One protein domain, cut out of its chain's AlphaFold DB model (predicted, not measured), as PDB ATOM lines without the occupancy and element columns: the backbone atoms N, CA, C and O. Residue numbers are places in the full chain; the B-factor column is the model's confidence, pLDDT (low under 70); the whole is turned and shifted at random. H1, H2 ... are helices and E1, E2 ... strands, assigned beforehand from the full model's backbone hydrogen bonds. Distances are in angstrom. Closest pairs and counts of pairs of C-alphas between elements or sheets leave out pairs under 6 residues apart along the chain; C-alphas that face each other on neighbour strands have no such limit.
ATOM      1  N   MET A 353     -13.798   7.018  93.518       92.94
ATOM      2  CA  MET A 353     -13.536   8.227  94.297       92.94
ATOM      3  C   MET A 353     -13.970   9.461  93.499       92.94
ATOM      4  O   MET A 353     -13.370   9.791  92.478       92.94
ATOM      5  N   LEU A 354     -14.997  10.161  93.973       92.75
ATOM      6  CA  LEU A 354     -15.529  11.381  93.357       92.75
ATOM      7  C   LEU A 354     -14.694  12.618  93.702       92.75
ATOM      8  O   LEU A 354     -14.603  13.561  92.916       92.75
ATOM      9  N   THR A 355     -14.042  12.599  94.863       91.56
ATOM     10  CA  THR A 355     -13.071  13.614  95.282       91.56
ATOM     11  C   THR A 355     -11.684  12.990  95.416       91.56
ATOM     12  O   THR A 355     -11.589  11.787  95.681       91.56
ATOM     13  N   PRO A 356     -10.600  13.781  95.313       88.88
ATOM     14  CA  PRO A 356      -9.289  13.313  95.737       88.88
ATOM     15  C   PRO A 356      -9.360  12.800  97.178       88.88
ATOM     16  O   PRO A 356     -10.085  13.364  98.004       88.88
ATOM     17  N   MET A 357      -8.607  11.746  97.487       90.31
ATOM     18  CA  MET A 357      -8.426  11.326  98.873       90.31
ATOM     19  C   MET A 357      -7.593  12.392  99.585       90.31
ATOM     20  O   MET A 357      -6.414  12.566  99.276       90.31
ATOM     21  N   GLN A 358      -8.206  13.117 100.516       91.06
ATOM     22  CA  GLN A 358      -7.504  14.111 101.313       91.06
ATOM     23  C   GLN A 358      -6.803  13.439 102.490       91.06
ATOM     24  O   GLN A 358      -7.270  12.419 102.998       91.06
ATOM     25  N   SER A 359      -5.695  14.023 102.944       92.38
ATOM     26  CA  SER A 359      -4.971  13.548 104.122       92.38
ATOM     27  C   SER A 359      -4.618  14.698 105.051       92.38
ATOM     28  O   SER A 359      -4.175  15.739 104.571       92.38
ATOM     29  N   LEU A 360      -4.754  14.489 106.360       92.94
ATOM     30  CA  LEU A 360      -4.431  15.483 107.383       92.94
ATOM     31  C   LEU A 360      -3.694  14.831 108.553       92.94
ATOM     32  O   LEU A 360      -4.049  13.739 108.993       92.94
ATOM     33  N   GLU A 361      -2.676  15.508 109.074       94.06
ATOM     34  CA  GLU A 361      -1.937  15.058 110.253       94.06
ATOM     35  C   GLU A 361      -2.542  15.639 111.533       94.06
ATOM     36  O   GLU A 361      -2.555  16.854 111.739       94.06
ATOM     37  N   VAL A 362      -3.009  14.766 112.420       93.12
ATOM     38  CA  VAL A 362      -3.742  15.121 113.641       93.12
ATOM     39  C   VAL A 362      -3.159  14.420 114.869       93.12
ATOM     40  O   VAL A 362      -2.390  13.465 114.746       93.12
ATOM     41  N   ALA A 363      -3.528  14.876 116.067       92.25
ATOM     42  CA  ALA A 363      -3.185  14.186 117.312       92.25
ATOM     43  C   ALA A 363      -3.790  12.768 117.357       92.25
ATOM     44  O   ALA A 363      -4.825  12.502 116.738       92.25
ATOM     45  N   LEU A 364      -3.175  11.842 118.107       89.56
ATOM     46  CA  LEU A 364      -3.635  10.443 118.169       89.56
ATOM     47  C   LEU A 364      -5.109  10.292 118.585       89.56
ATOM     48  O   LEU A 364      -5.809   9.426 118.057       89.56
ATOM     49  N   ASN A 365      -5.582  11.143 119.492       91.12
ATOM     50  CA  ASN A 365      -6.947  11.138 120.019       91.12
ATOM     51  C   ASN A 365      -7.963  11.893 119.142       91.12
ATOM     52  O   ASN A 365      -9.160  11.776 119.385       91.12
ATOM     53  N   GLN A 366      -7.523  12.640 118.125       92.75
ATOM     54  CA  GLN A 366      -8.420  13.405 117.260       92.75
ATOM     55  C   GLN A 366      -9.237  12.464 116.359       92.75
ATOM     56  O   GLN A 366      -8.668  11.636 115.639       92.75
ATOM     57  N   ASP A 367     -10.566  12.599 116.367       94.38
ATOM     58  CA  ASP A 367     -11.451  11.887 115.436       94.38
ATOM     59  C   ASP A 367     -11.403  12.554 114.050       94.38
ATOM     60  O   ASP A 367     -11.494  13.781 113.934       94.38
ATOM     61  N   VAL A 368     -11.295  11.740 112.993       94.56
ATOM     62  CA  VAL A 368     -11.358  12.190 111.596       94.56
ATOM     63  C   VAL A 368     -12.659  12.937 111.308       94.56
ATOM     64  O   VAL A 368     -12.630  13.926 110.581       94.56
ATOM     65  N   LYS A 369     -13.781  12.553 111.934       95.88
ATOM     66  CA  LYS A 369     -15.091  13.189 111.708       95.88
ATOM     67  C   LYS A 369     -15.151  14.663 112.119       95.88
ATOM     68  O   LYS A 369     -16.030  15.390 111.674       95.88
ATOM     69  N   GLN A 370     -14.213  15.110 112.949       95.88
ATOM     70  CA  GLN A 370     -14.126  16.489 113.433       95.88
ATOM     71  C   GLN A 370     -13.125  17.344 112.633       95.88
ATOM     72  O   GLN A 370     -12.902  18.510 112.954       95.88
ATOM     73  N   THR A 371     -12.495  16.782 111.598       96.62
ATOM     74  CA  THR A 371     -11.464  17.468 110.803       96.62
ATOM     75  C   THR A 371     -12.047  18.275 109.639       96.62
ATOM     76  O   THR A 371     -13.188  18.061 109.223       96.62
ATOM     77  N   SER A 372     -11.252  19.195 109.078       97.12
ATOM     78  CA  SER A 372     -11.613  19.927 107.853       97.12
ATOM     79  C   SER A 372     -11.843  18.981 106.672       97.12
ATOM     80  O   SER A 372     -12.871  19.072 106.016       97.12
ATOM     81  N   ILE A 373     -10.966  17.994 106.475       94.94
ATOM     82  CA  ILE A 373     -11.056  17.060 105.342       94.94
ATOM     83  C   ILE A 373     -12.344  16.217 105.351       94.94
ATOM     84  O   ILE A 373     -12.854  15.849 104.293       94.94
ATOM     85  N   TYR A 374     -12.899  15.914 106.531       97.50
ATOM     86  CA  TYR A 374     -14.183  15.220 106.640       97.50
ATOM     87  C   TYR A 374     -15.354  16.151 106.325       97.50
ATOM     88  O   TYR A 374     -16.283  15.752 105.625       97.50
ATOM     89  N   ARG A 375     -15.289  17.404 106.790       97.69
ATOM     90  CA  ARG A 375     -16.276  18.440 106.458       97.69
ATOM     91  C   ARG A 375     -16.349  18.671 104.951       97.69
ATOM     92  O   ARG A 375     -17.443  18.633 104.400       97.69
ATOM     93  N   ASP A 376     -15.204  18.768 104.281       96.94
ATOM     94  CA  ASP A 376     -15.133  18.891 102.823       96.94
ATOM     95  C   ASP A 376     -15.815  17.708 102.114       96.94
ATOM     96  O   ASP A 376     -16.513  17.888 101.116       96.94
ATOM     97  N   ALA A 377     -15.638  16.483 102.627       96.19
ATOM     98  CA  ALA A 377     -16.286  15.290 102.080       96.19
ATOM     99  C   ALA A 377     -17.811  15.296 102.308       96.19
ATOM    100  O   ALA A 377     -18.561  14.872 101.426       96.19
ATOM    101  N   VAL A 378     -18.282  15.808 103.452       97.94
ATOM    102  CA  VAL A 378     -19.713  16.016 103.738       97.94
ATOM    103  C   VAL A 378     -20.310  17.066 102.799       97.94
ATOM    104  O   VAL A 378     -21.357  16.824 102.202       97.94
ATOM    105  N   GLU A 379     -19.635  18.199 102.609       97.50
ATOM    106  CA  GLU A 379     -20.063  19.255 101.684       97.50
ATOM    107  C   GLU A 379     -20.071  18.764 100.230       97.50
ATOM    108  O   GLU A 379     -21.003  19.038  99.471       97.50
ATOM    109  N   ALA A 380     -19.069  17.975  99.831       95.50
ATOM    110  CA  ALA A 380     -19.064  17.306  98.536       95.50
ATOM    111  C   ALA A 380     -20.259  16.353  98.389       95.50
ATOM    112  O   ALA A 380     -20.945  16.421  97.371       95.50
ATOM    113  N   LYS A 381     -20.558  15.525  99.401       97.56
ATOM    114  CA  LYS A 381     -21.732  14.638  99.380       97.56
ATOM    115  C   LYS A 381     -23.024  15.440  99.208       97.56
ATOM    116  O   LYS A 381     -23.845  15.082  98.372       97.56
ATOM    117  N   ALA A 382     -23.182  16.534  99.953       97.56
ATOM    118  CA  ALA A 382     -24.362  17.392  99.871       97.56
ATOM    119  C   ALA A 382     -24.550  17.999  98.468       97.56
ATOM    120  O   ALA A 382     -25.667  18.000  97.958       97.56
ATOM    121  N   ARG A 383     -23.466  18.441  97.810       95.44
ATOM    122  CA  ARG A 383     -23.519  18.940  96.422       95.44
ATOM    123  C   ARG A 383     -23.993  17.876  95.435       95.44
ATOM    124  O   ARG A 383     -24.879  18.150  94.638       95.44
ATOM    125  N   TRP A 384     -23.463  16.657  95.525       94.31
ATOM    126  CA  TRP A 384     -23.892  15.562  94.648       94.31
ATOM    127  C   TRP A 384     -25.358  15.179  94.886       94.31
ATOM    128  O   TRP A 384     -26.105  14.983  93.933       94.31
ATOM    129  N   VAL A 385     -25.819  15.146  96.138       96.31
ATOM    130  CA  VAL A 385     -27.246  14.923  96.430       96.31
ATOM    131  C   VAL A 385     -28.113  16.041  95.835       96.31
ATOM    132  O   VAL A 385     -29.146  15.752  95.237       96.31
ATOM    133  N   ALA A 386     -27.677  17.301  95.920       95.38
ATOM    134  CA  ALA A 386     -28.383  18.435  95.317       95.38
ATOM    135  C   ALA A 386     -28.417  18.384  93.773       95.38
ATOM    136  O   ALA A 386     -29.368  18.866  93.166       95.38
ATOM    137  N   GLU A 387     -27.424  17.755  93.137       91.25
ATOM    138  CA  GLU A 387     -27.409  17.455  91.695       91.25
ATOM    139  C   GLU A 387     -28.320  16.263  91.313       91.25
ATOM    140  O   GLU A 387     -28.412  15.891  90.141       91.25
ATOM    141  N   GLY A 388     -29.015  15.658  92.282       91.81
ATOM    142  CA  GLY A 388     -29.980  14.580  92.066       91.81
ATOM    143  C   GLY A 388     -29.378  13.175  92.100       91.81
ATOM    144  O   GLY A 388     -29.951  12.257  91.517       91.81
ATOM    145  N   TRP A 389     -28.223  12.994  92.745       93.31
ATOM    146  CA  TRP A 389     -27.642  11.671  92.989       93.31
ATOM    147  C   TRP A 389     -28.223  11.019  94.249       93.31
ATOM    148  O   TRP A 389     -28.528  11.696  95.233       93.31
ATOM    149  N   SER A 390     -28.325   9.685  94.248       92.88
ATOM    150  CA  SER A 390     -28.798   8.933  95.418       92.88
ATOM    151  C   SER A 390     -27.832   9.070  96.599       92.88
ATOM    152  O   SER A 390     -26.648   8.742  96.492       92.88
ATOM    153  N   ALA A 391     -28.346   9.514  97.748       94.50
ATOM    154  CA  ALA A 391     -27.567   9.651  98.978       94.50
ATOM    155  C   ALA A 391     -27.021   8.310  99.498       94.50
ATOM    156  O   ALA A 391     -25.980   8.307 100.168       94.50
ATOM    157  N   ASP A 392     -27.698   7.205  99.169       94.75
ATOM    158  CA  ASP A 392     -27.335   5.840  99.568       94.75
ATOM    159  C   ASP A 392     -26.149   5.305  98.767       94.75
ATOM    160  O   ASP A 392     -25.342   4.552  99.302       94.75
ATOM    161  N   ALA A 393     -25.997   5.749  97.515       94.56
ATOM    162  CA  ALA A 393     -24.853   5.403  96.671       94.56
ATOM    163  C   ALA A 393     -23.577   6.178  97.051       94.56
ATOM    164  O   ALA A 393     -22.485   5.858  96.583       94.56
ATOM    165  N   LEU A 394     -23.694   7.232  97.866       97.12
ATOM    166  CA  LEU A 394     -22.605   8.150  98.195       97.12
ATOM    167  C   LEU A 394     -22.050   7.869  99.595       97.12
ATOM    168  O   LEU A 394     -22.699   8.118 100.616       97.12
ATOM    169  N   HIS A 395     -20.796   7.437  99.661       97.12
ATOM    170  CA  HIS A 395     -20.128   7.039 100.895       97.12
ATOM    171  C   HIS A 395     -18.921   7.925 101.182       97.12
ATOM    172  O   HIS A 395     -18.033   8.086 100.348       97.12
ATOM    173  N   ILE A 396     -18.852   8.464 102.398       96.88
ATOM    174  CA  ILE A 396     -17.625   9.092 102.890       96.88
ATOM    175  C   ILE A 396     -16.706   7.972 103.366       96.88
ATOM    176  O   ILE A 396     -17.064   7.212 104.266       96.88
ATOM    177  N   VAL A 397     -15.537   7.856 102.747       94.62
ATOM    178  CA  VAL A 397     -14.556   6.815 103.049       94.62
ATOM    179  C   VAL A 397     -13.469   7.408 103.929       94.62
ATOM    180  O   VAL A 397     -12.846   8.406 103.570       94.62
ATOM    181  N   THR A 398     -13.231   6.768 105.072       94.38
ATOM    182  CA  THR A 398     -12.162   7.111 106.015       94.38
ATOM    183  C   THR A 398     -11.308   5.865 106.276       94.38
ATOM    184  O   THR A 398     -11.626   5.097 107.186       94.38
ATOM    185  N   PRO A 399     -10.282   5.600 105.442       91.81
ATOM    186  CA  PRO A 399      -9.345   4.497 105.649       91.81
ATOM    187  C   PRO A 399      -8.668   4.536 107.024       91.81
ATOM    188  O   PRO A 399      -8.666   5.568 107.699       91.81
ATOM    189  N   GLU A 400      -8.060   3.413 107.417       89.88
ATOM    190  CA  GLU A 400      -7.335   3.311 108.683       89.88
ATOM    191  C   GLU A 400      -6.249   4.392 108.793       89.88
ATOM    192  O   GLU A 400      -5.501   4.663 107.849       89.88
ATOM    193  N   ALA A 401      -6.195   5.045 109.954       89.31
ATOM    194  CA  ALA A 401      -5.250   6.120 110.190       89.31
ATOM    195  C   ALA A 401      -3.824   5.568 110.278       89.31
ATOM    196  O   ALA A 401      -3.543   4.634 111.027       89.31
ATOM    197  N   GLN A 402      -2.894   6.199 109.568       90.12
ATOM    198  CA  GLN A 402      -1.493   5.808 109.599       90.12
ATOM    199  C   GLN A 402      -0.789   6.545 110.735       90.12
ATOM    200  O   GLN A 402      -0.653   7.769 110.699       90.12
ATOM    201  N   ARG A 403      -0.323   5.821 111.753       89.25
ATOM    202  CA  ARG A 403       0.502   6.421 112.808       89.25
ATOM    203  C   ARG A 403       1.810   6.937 112.205       89.25
ATOM    204  O   ARG A 403       2.459   6.224 111.441       89.25
ATOM    205  N   LEU A 404       2.178   8.168 112.544       85.69
ATOM    206  CA  LEU A 404       3.433   8.761 112.097       85.69
ATOM    207  C   LEU A 404       4.543   8.391 113.079       85.69
ATOM    208  O   LEU A 404       4.311   8.321 114.291       85.69
ATOM    209  N   MET A 405       5.732   8.120 112.543       79.81
ATOM    210  CA  MET A 405       6.915   7.936 113.377       79.81
ATOM    211  C   MET A 405       7.253   9.264 114.067       79.81
ATOM    212  O   MET A 405       7.000  10.318 113.479       79.81
ATOM    213  N   PRO A 406       7.784   9.234 115.301       71.62
ATOM    214  CA  PRO A 406       8.272  10.435 115.967       71.62
ATOM    215  C   PRO A 406       9.309  11.137 115.092       71.62
ATOM    216  O   PRO A 406      10.136  10.466 114.470       71.62
ATOM    217  N   ASP A 407       9.259  12.464 115.046       70.88
ATOM    218  CA  ASP A 407      10.269  13.231 114.330       70.88
ATOM    219  C   ASP A 407      11.617  13.084 115.051       70.88
ATOM    220  O   ASP A 407      11.706  13.211 116.277       70.88
ATOM    221  N   ASN A 408      12.673  12.769 114.301       69.62
ATOM    222  CA  ASN A 408      14.007  12.619 114.875       69.62
ATOM    223  C   ASN A 408      14.588  13.972 115.302       69.62
ATOM    224  O   ASN A 408      15.430  13.996 116.203       69.62
ATOM    225  N   GLU A 409      14.135  15.066 114.680       71.50
ATOM    226  CA  GLU A 409      14.575  16.428 114.993       71.50
ATOM    227  C   GLU A 409      13.786  17.054 116.154       71.50
ATOM    228  O   GLU A 409      14.344  17.854 116.902       71.50
ATOM    229  N   ASP A 410      12.540  16.623 116.382       70.94
ATOM    230  CA  ASP A 410      11.707  17.074 117.503       70.94
ATOM    231  C   ASP A 410      11.133  15.890 118.298       70.94
ATOM    232  O   ASP A 410       9.966  15.505 118.188       70.94
ATOM    233  N   ARG A 411      11.980  15.315 119.161       69.25
ATOM    234  CA  ARG A 411      11.613  14.200 120.055       69.25
ATOM    235  C   ARG A 411      10.539  14.557 121.089       69.25
ATOM    236  O   ARG A 411      10.011  13.649 121.729       69.25
ATOM    237  N   MET A 412      10.255  15.846 121.293       74.62
ATOM    238  CA  MET A 412       9.235  16.334 122.229       74.62
ATOM    239  C   MET A 412       7.879  16.553 121.543       74.62
ATOM    240  O   MET A 412       6.881  16.763 122.237       74.62
ATOM    241  N   ALA A 413       7.816  16.473 120.209       75.38
ATOM    242  CA  ALA A 413       6.571  16.615 119.474       75.38
ATOM    243  C   ALA A 413       5.538  15.561 119.926       75.38
ATOM    244  O   ALA A 413       5.853  14.367 120.027       75.38
ATOM    245  N   PRO A 414       4.279  15.964 120.185       81.06
ATOM    246  CA  PRO A 414       3.237  15.026 120.568       81.06
ATOM    247  C   PRO A 414       3.010  14.011 119.443       81.06
ATOM    248  O   PRO A 414       3.089  14.369 118.266       81.06
ATOM    249  N   PRO A 415       2.684  12.749 119.761       86.06
ATOM    250  CA  PRO A 415       2.500  11.728 118.743       86.06
ATOM    251  C   PRO A 415       1.319  12.070 117.825       86.06
ATOM    252  O   PRO A 415       0.239  12.472 118.274       86.06
ATOM    253  N   ARG A 416       1.520  11.869 116.520       91.06
ATOM    254  CA  ARG A 416       0.552  12.211 115.472       91.06
ATOM    255  C   ARG A 416       0.160  10.985 114.655       91.06
ATOM    256  O   ARG A 416       0.868   9.978 114.590       91.06
ATOM    257  N   LYS A 417      -0.995  11.084 114.010       93.00
ATOM    258  CA  LYS A 417      -1.469  10.144 112.995       93.00
ATOM    259  C   LYS A 417      -1.914  10.917 111.764       93.00
ATOM    260  O   LYS A 417      -2.388  12.046 111.865       93.00
ATOM    261  N   LYS A 418      -1.803  10.286 110.606       93.19
ATOM    262  CA  LYS A 418      -2.339  10.771 109.345       93.19
ATOM    263  C   LYS A 418      -3.705  10.133 109.118       93.19
ATOM    264  O   LYS A 418      -3.814   8.910 109.041       93.19
ATOM    265  N   VAL A 419      -4.741  10.960 109.074       93.25
ATOM    266  CA  VAL A 419      -6.118  10.553 108.770       93.25
ATOM    267  C   VAL A 419      -6.459  10.894 107.328       93.25
ATOM    268  O   VAL A 419      -5.847  11.786 106.736       93.25
ATOM    269  N   TYR A 420      -7.444  10.192 106.778       94.12
ATOM    270  CA  TYR A 420      -7.850  10.305 105.384       94.12
ATOM    271  C   TYR A 420      -9.367  10.444 105.277       94.12
ATOM    272  O   TYR A 420     -10.099   9.818 106.045       94.12
ATOM    273  N   ALA A 421      -9.833  11.246 104.325       94.75
ATOM    274  CA  ALA A 421     -11.250  11.393 104.023       94.75
ATOM    275  C   ALA A 421     -11.456  11.693 102.534       94.75
ATOM    276  O   ALA A 421     -10.707  12.459 101.925       94.75
ATOM    277  N   GLY A 422     -12.498  11.107 101.950       94.75
ATOM    278  CA  GLY A 422     -12.925  11.401 100.587       94.75
ATOM    279  C   GLY A 422     -14.325  10.868 100.307       94.75
ATOM    280  O   GLY A 422     -14.838  10.026 101.043       94.75
ATOM    281  N   LEU A 423     -14.945  11.364  99.240       96.56
ATOM    282  CA  LEU A 423     -16.250  10.908  98.776       96.56
ATOM    283  C   LEU A 423     -16.081   9.814  97.720       96.56
ATOM    284  O   LEU A 423     -15.367  10.002  96.735       96.56
ATOM    285  N   GLN A 424     -16.770   8.695  97.909       95.62
ATOM    286  CA  GLN A 424     -16.824   7.569  96.986       95.62
ATOM    287  C   GLN A 424     -18.269   7.313  96.561       95.62
ATOM    288  O   GLN A 424     -19.177   7.396  97.385       95.62
ATOM    289  N   ILE A 425     -18.472   6.951  95.299       95.56
ATOM    290  CA  ILE A 425     -19.734   6.390  94.817       95.56
ATOM    291  C   ILE A 425     -19.642   4.863  94.757       95.56
ATOM    292  O   ILE A 425     -18.603   4.326  94.363       95.56
ATOM    293  N   ARG A 426     -20.712   4.181  95.179       95.69
ATOM    294  CA  ARG A 426     -20.923   2.735  95.045       95.69
ATOM    295  C   ARG A 426     -22.300   2.479  94.461       95.69
ATOM    296  O   ARG A 426     -23.294   2.806  95.103       95.69
ATOM    297  N   ARG A 427     -22.361   1.930  93.252       94.81
ATOM    298  CA  ARG A 427     -23.637   1.617  92.599       94.81
ATOM    299  C   ARG A 427     -23.479   0.644  91.442       94.81
ATOM    300  O   ARG A 427     -22.387   0.481  90.902       94.81
ATOM    301  N   GLU A 428     -24.611   0.112  91.014       94.69
ATOM    302  CA  GLU A 428     -24.759  -0.583  89.742       94.69
ATOM    303  C   GLU A 428     -25.116   0.394  88.621       94.69
ATOM    304  O   GLU A 428     -25.963   1.271  88.804       94.69
ATOM    305  N   VAL A 429     -24.481   0.229  87.462       95.12
ATOM    306  CA  VAL A 429     -24.752   1.007  86.246       95.12
ATOM    307  C   VAL A 429     -24.858   0.079  85.045       95.12
ATOM    308  O   VAL A 429     -24.199  -0.960  84.981       95.12
ATOM    309  N   ARG A 430     -25.733   0.448  84.116       95.62
ATOM    310  CA  ARG A 430     -26.129  -0.325  82.944       95.62
ATOM    311  C   ARG A 430     -25.518   0.230  81.655       95.62
ATOM    312  O   ARG A 430     -25.540   1.437  81.431       95.62
TER     313      ARG A 430
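What this domain is: This is residues 353 to 430 of the 539 residues of an uncharacterized protein of Pseudomonas endophytica (UniProt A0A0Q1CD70). One long strand, E3, makes the middle of a narrow three-stranded sheet, with short E1 and E2 on its two sides, staggered along it, and helix H1 covers one face, running along E3. The long link from E2 to E3 sticks out at one end with residues 408 to 413; this loop and the far end of E3 make the length. The printed part has 78 residues, with one named helix and three named strands, E1, H1, E2, E3 along the chain; the sheet, order E1, E3, E2, is antiparallel, and the class is mixed, helices and strands. It is loose, with a radius of gyration of the C-alphas of 15.6 A and spans of 54 by 21 by 17 A.

How they stand to each other: Look first at E3, residues 416 to 430, the inner strand of a sheet that is only just strongly twisted, with C-alphas up to 4.0 A off its plane. E1, residues 358 to 363, is antiparallel to it at 147 degrees; find N 360 and O 419 2.9 A apart. E2, residues 394 to 397, forms a hairpin with E3 at 154 degrees, with N 395 and O 424 at 2.8 A. E1 and E2 are apart. H1, residues 372 to 386, is on the sheet at a height of 8.6 A, over E3 and along it at 1 degree on the local plane; the closest C-alphas of H1 and E3 are those of Ala 377 and Gly 422, 5.4 A. E1, H1 and E2 form a split strand-helix-strand unit, two strands running the same way with E3 between them, and its crossover is right-handed; with H1 on one face, the sheet and helix make two layers. In H1 every O i to N i+4 pair is within hydrogen-bond range.

Where its parts are: Find C-alpha 358 at (-7.504, 14.111, 101.313), where E1 begins its 16.6 A. H1 starts at C-alpha 372 and runs 21.0 A. E2 spans 9.5 A, and E3 runs 43.9 A to C-alpha 430 at (-26.129, -0.325, 82.944).

The domain as a whole: The C-alphas of Met 412 and Arg 430 are the two farthest apart, 55.4 A. The printed part has no cut, and the link from E2 to E3, 18 residues, is long; its residues 402 to 403 pair antiparallel with 417 to 418 of E3. Mean pLDDT of the printed part is 91.3, with residues 408 and 411 under 70.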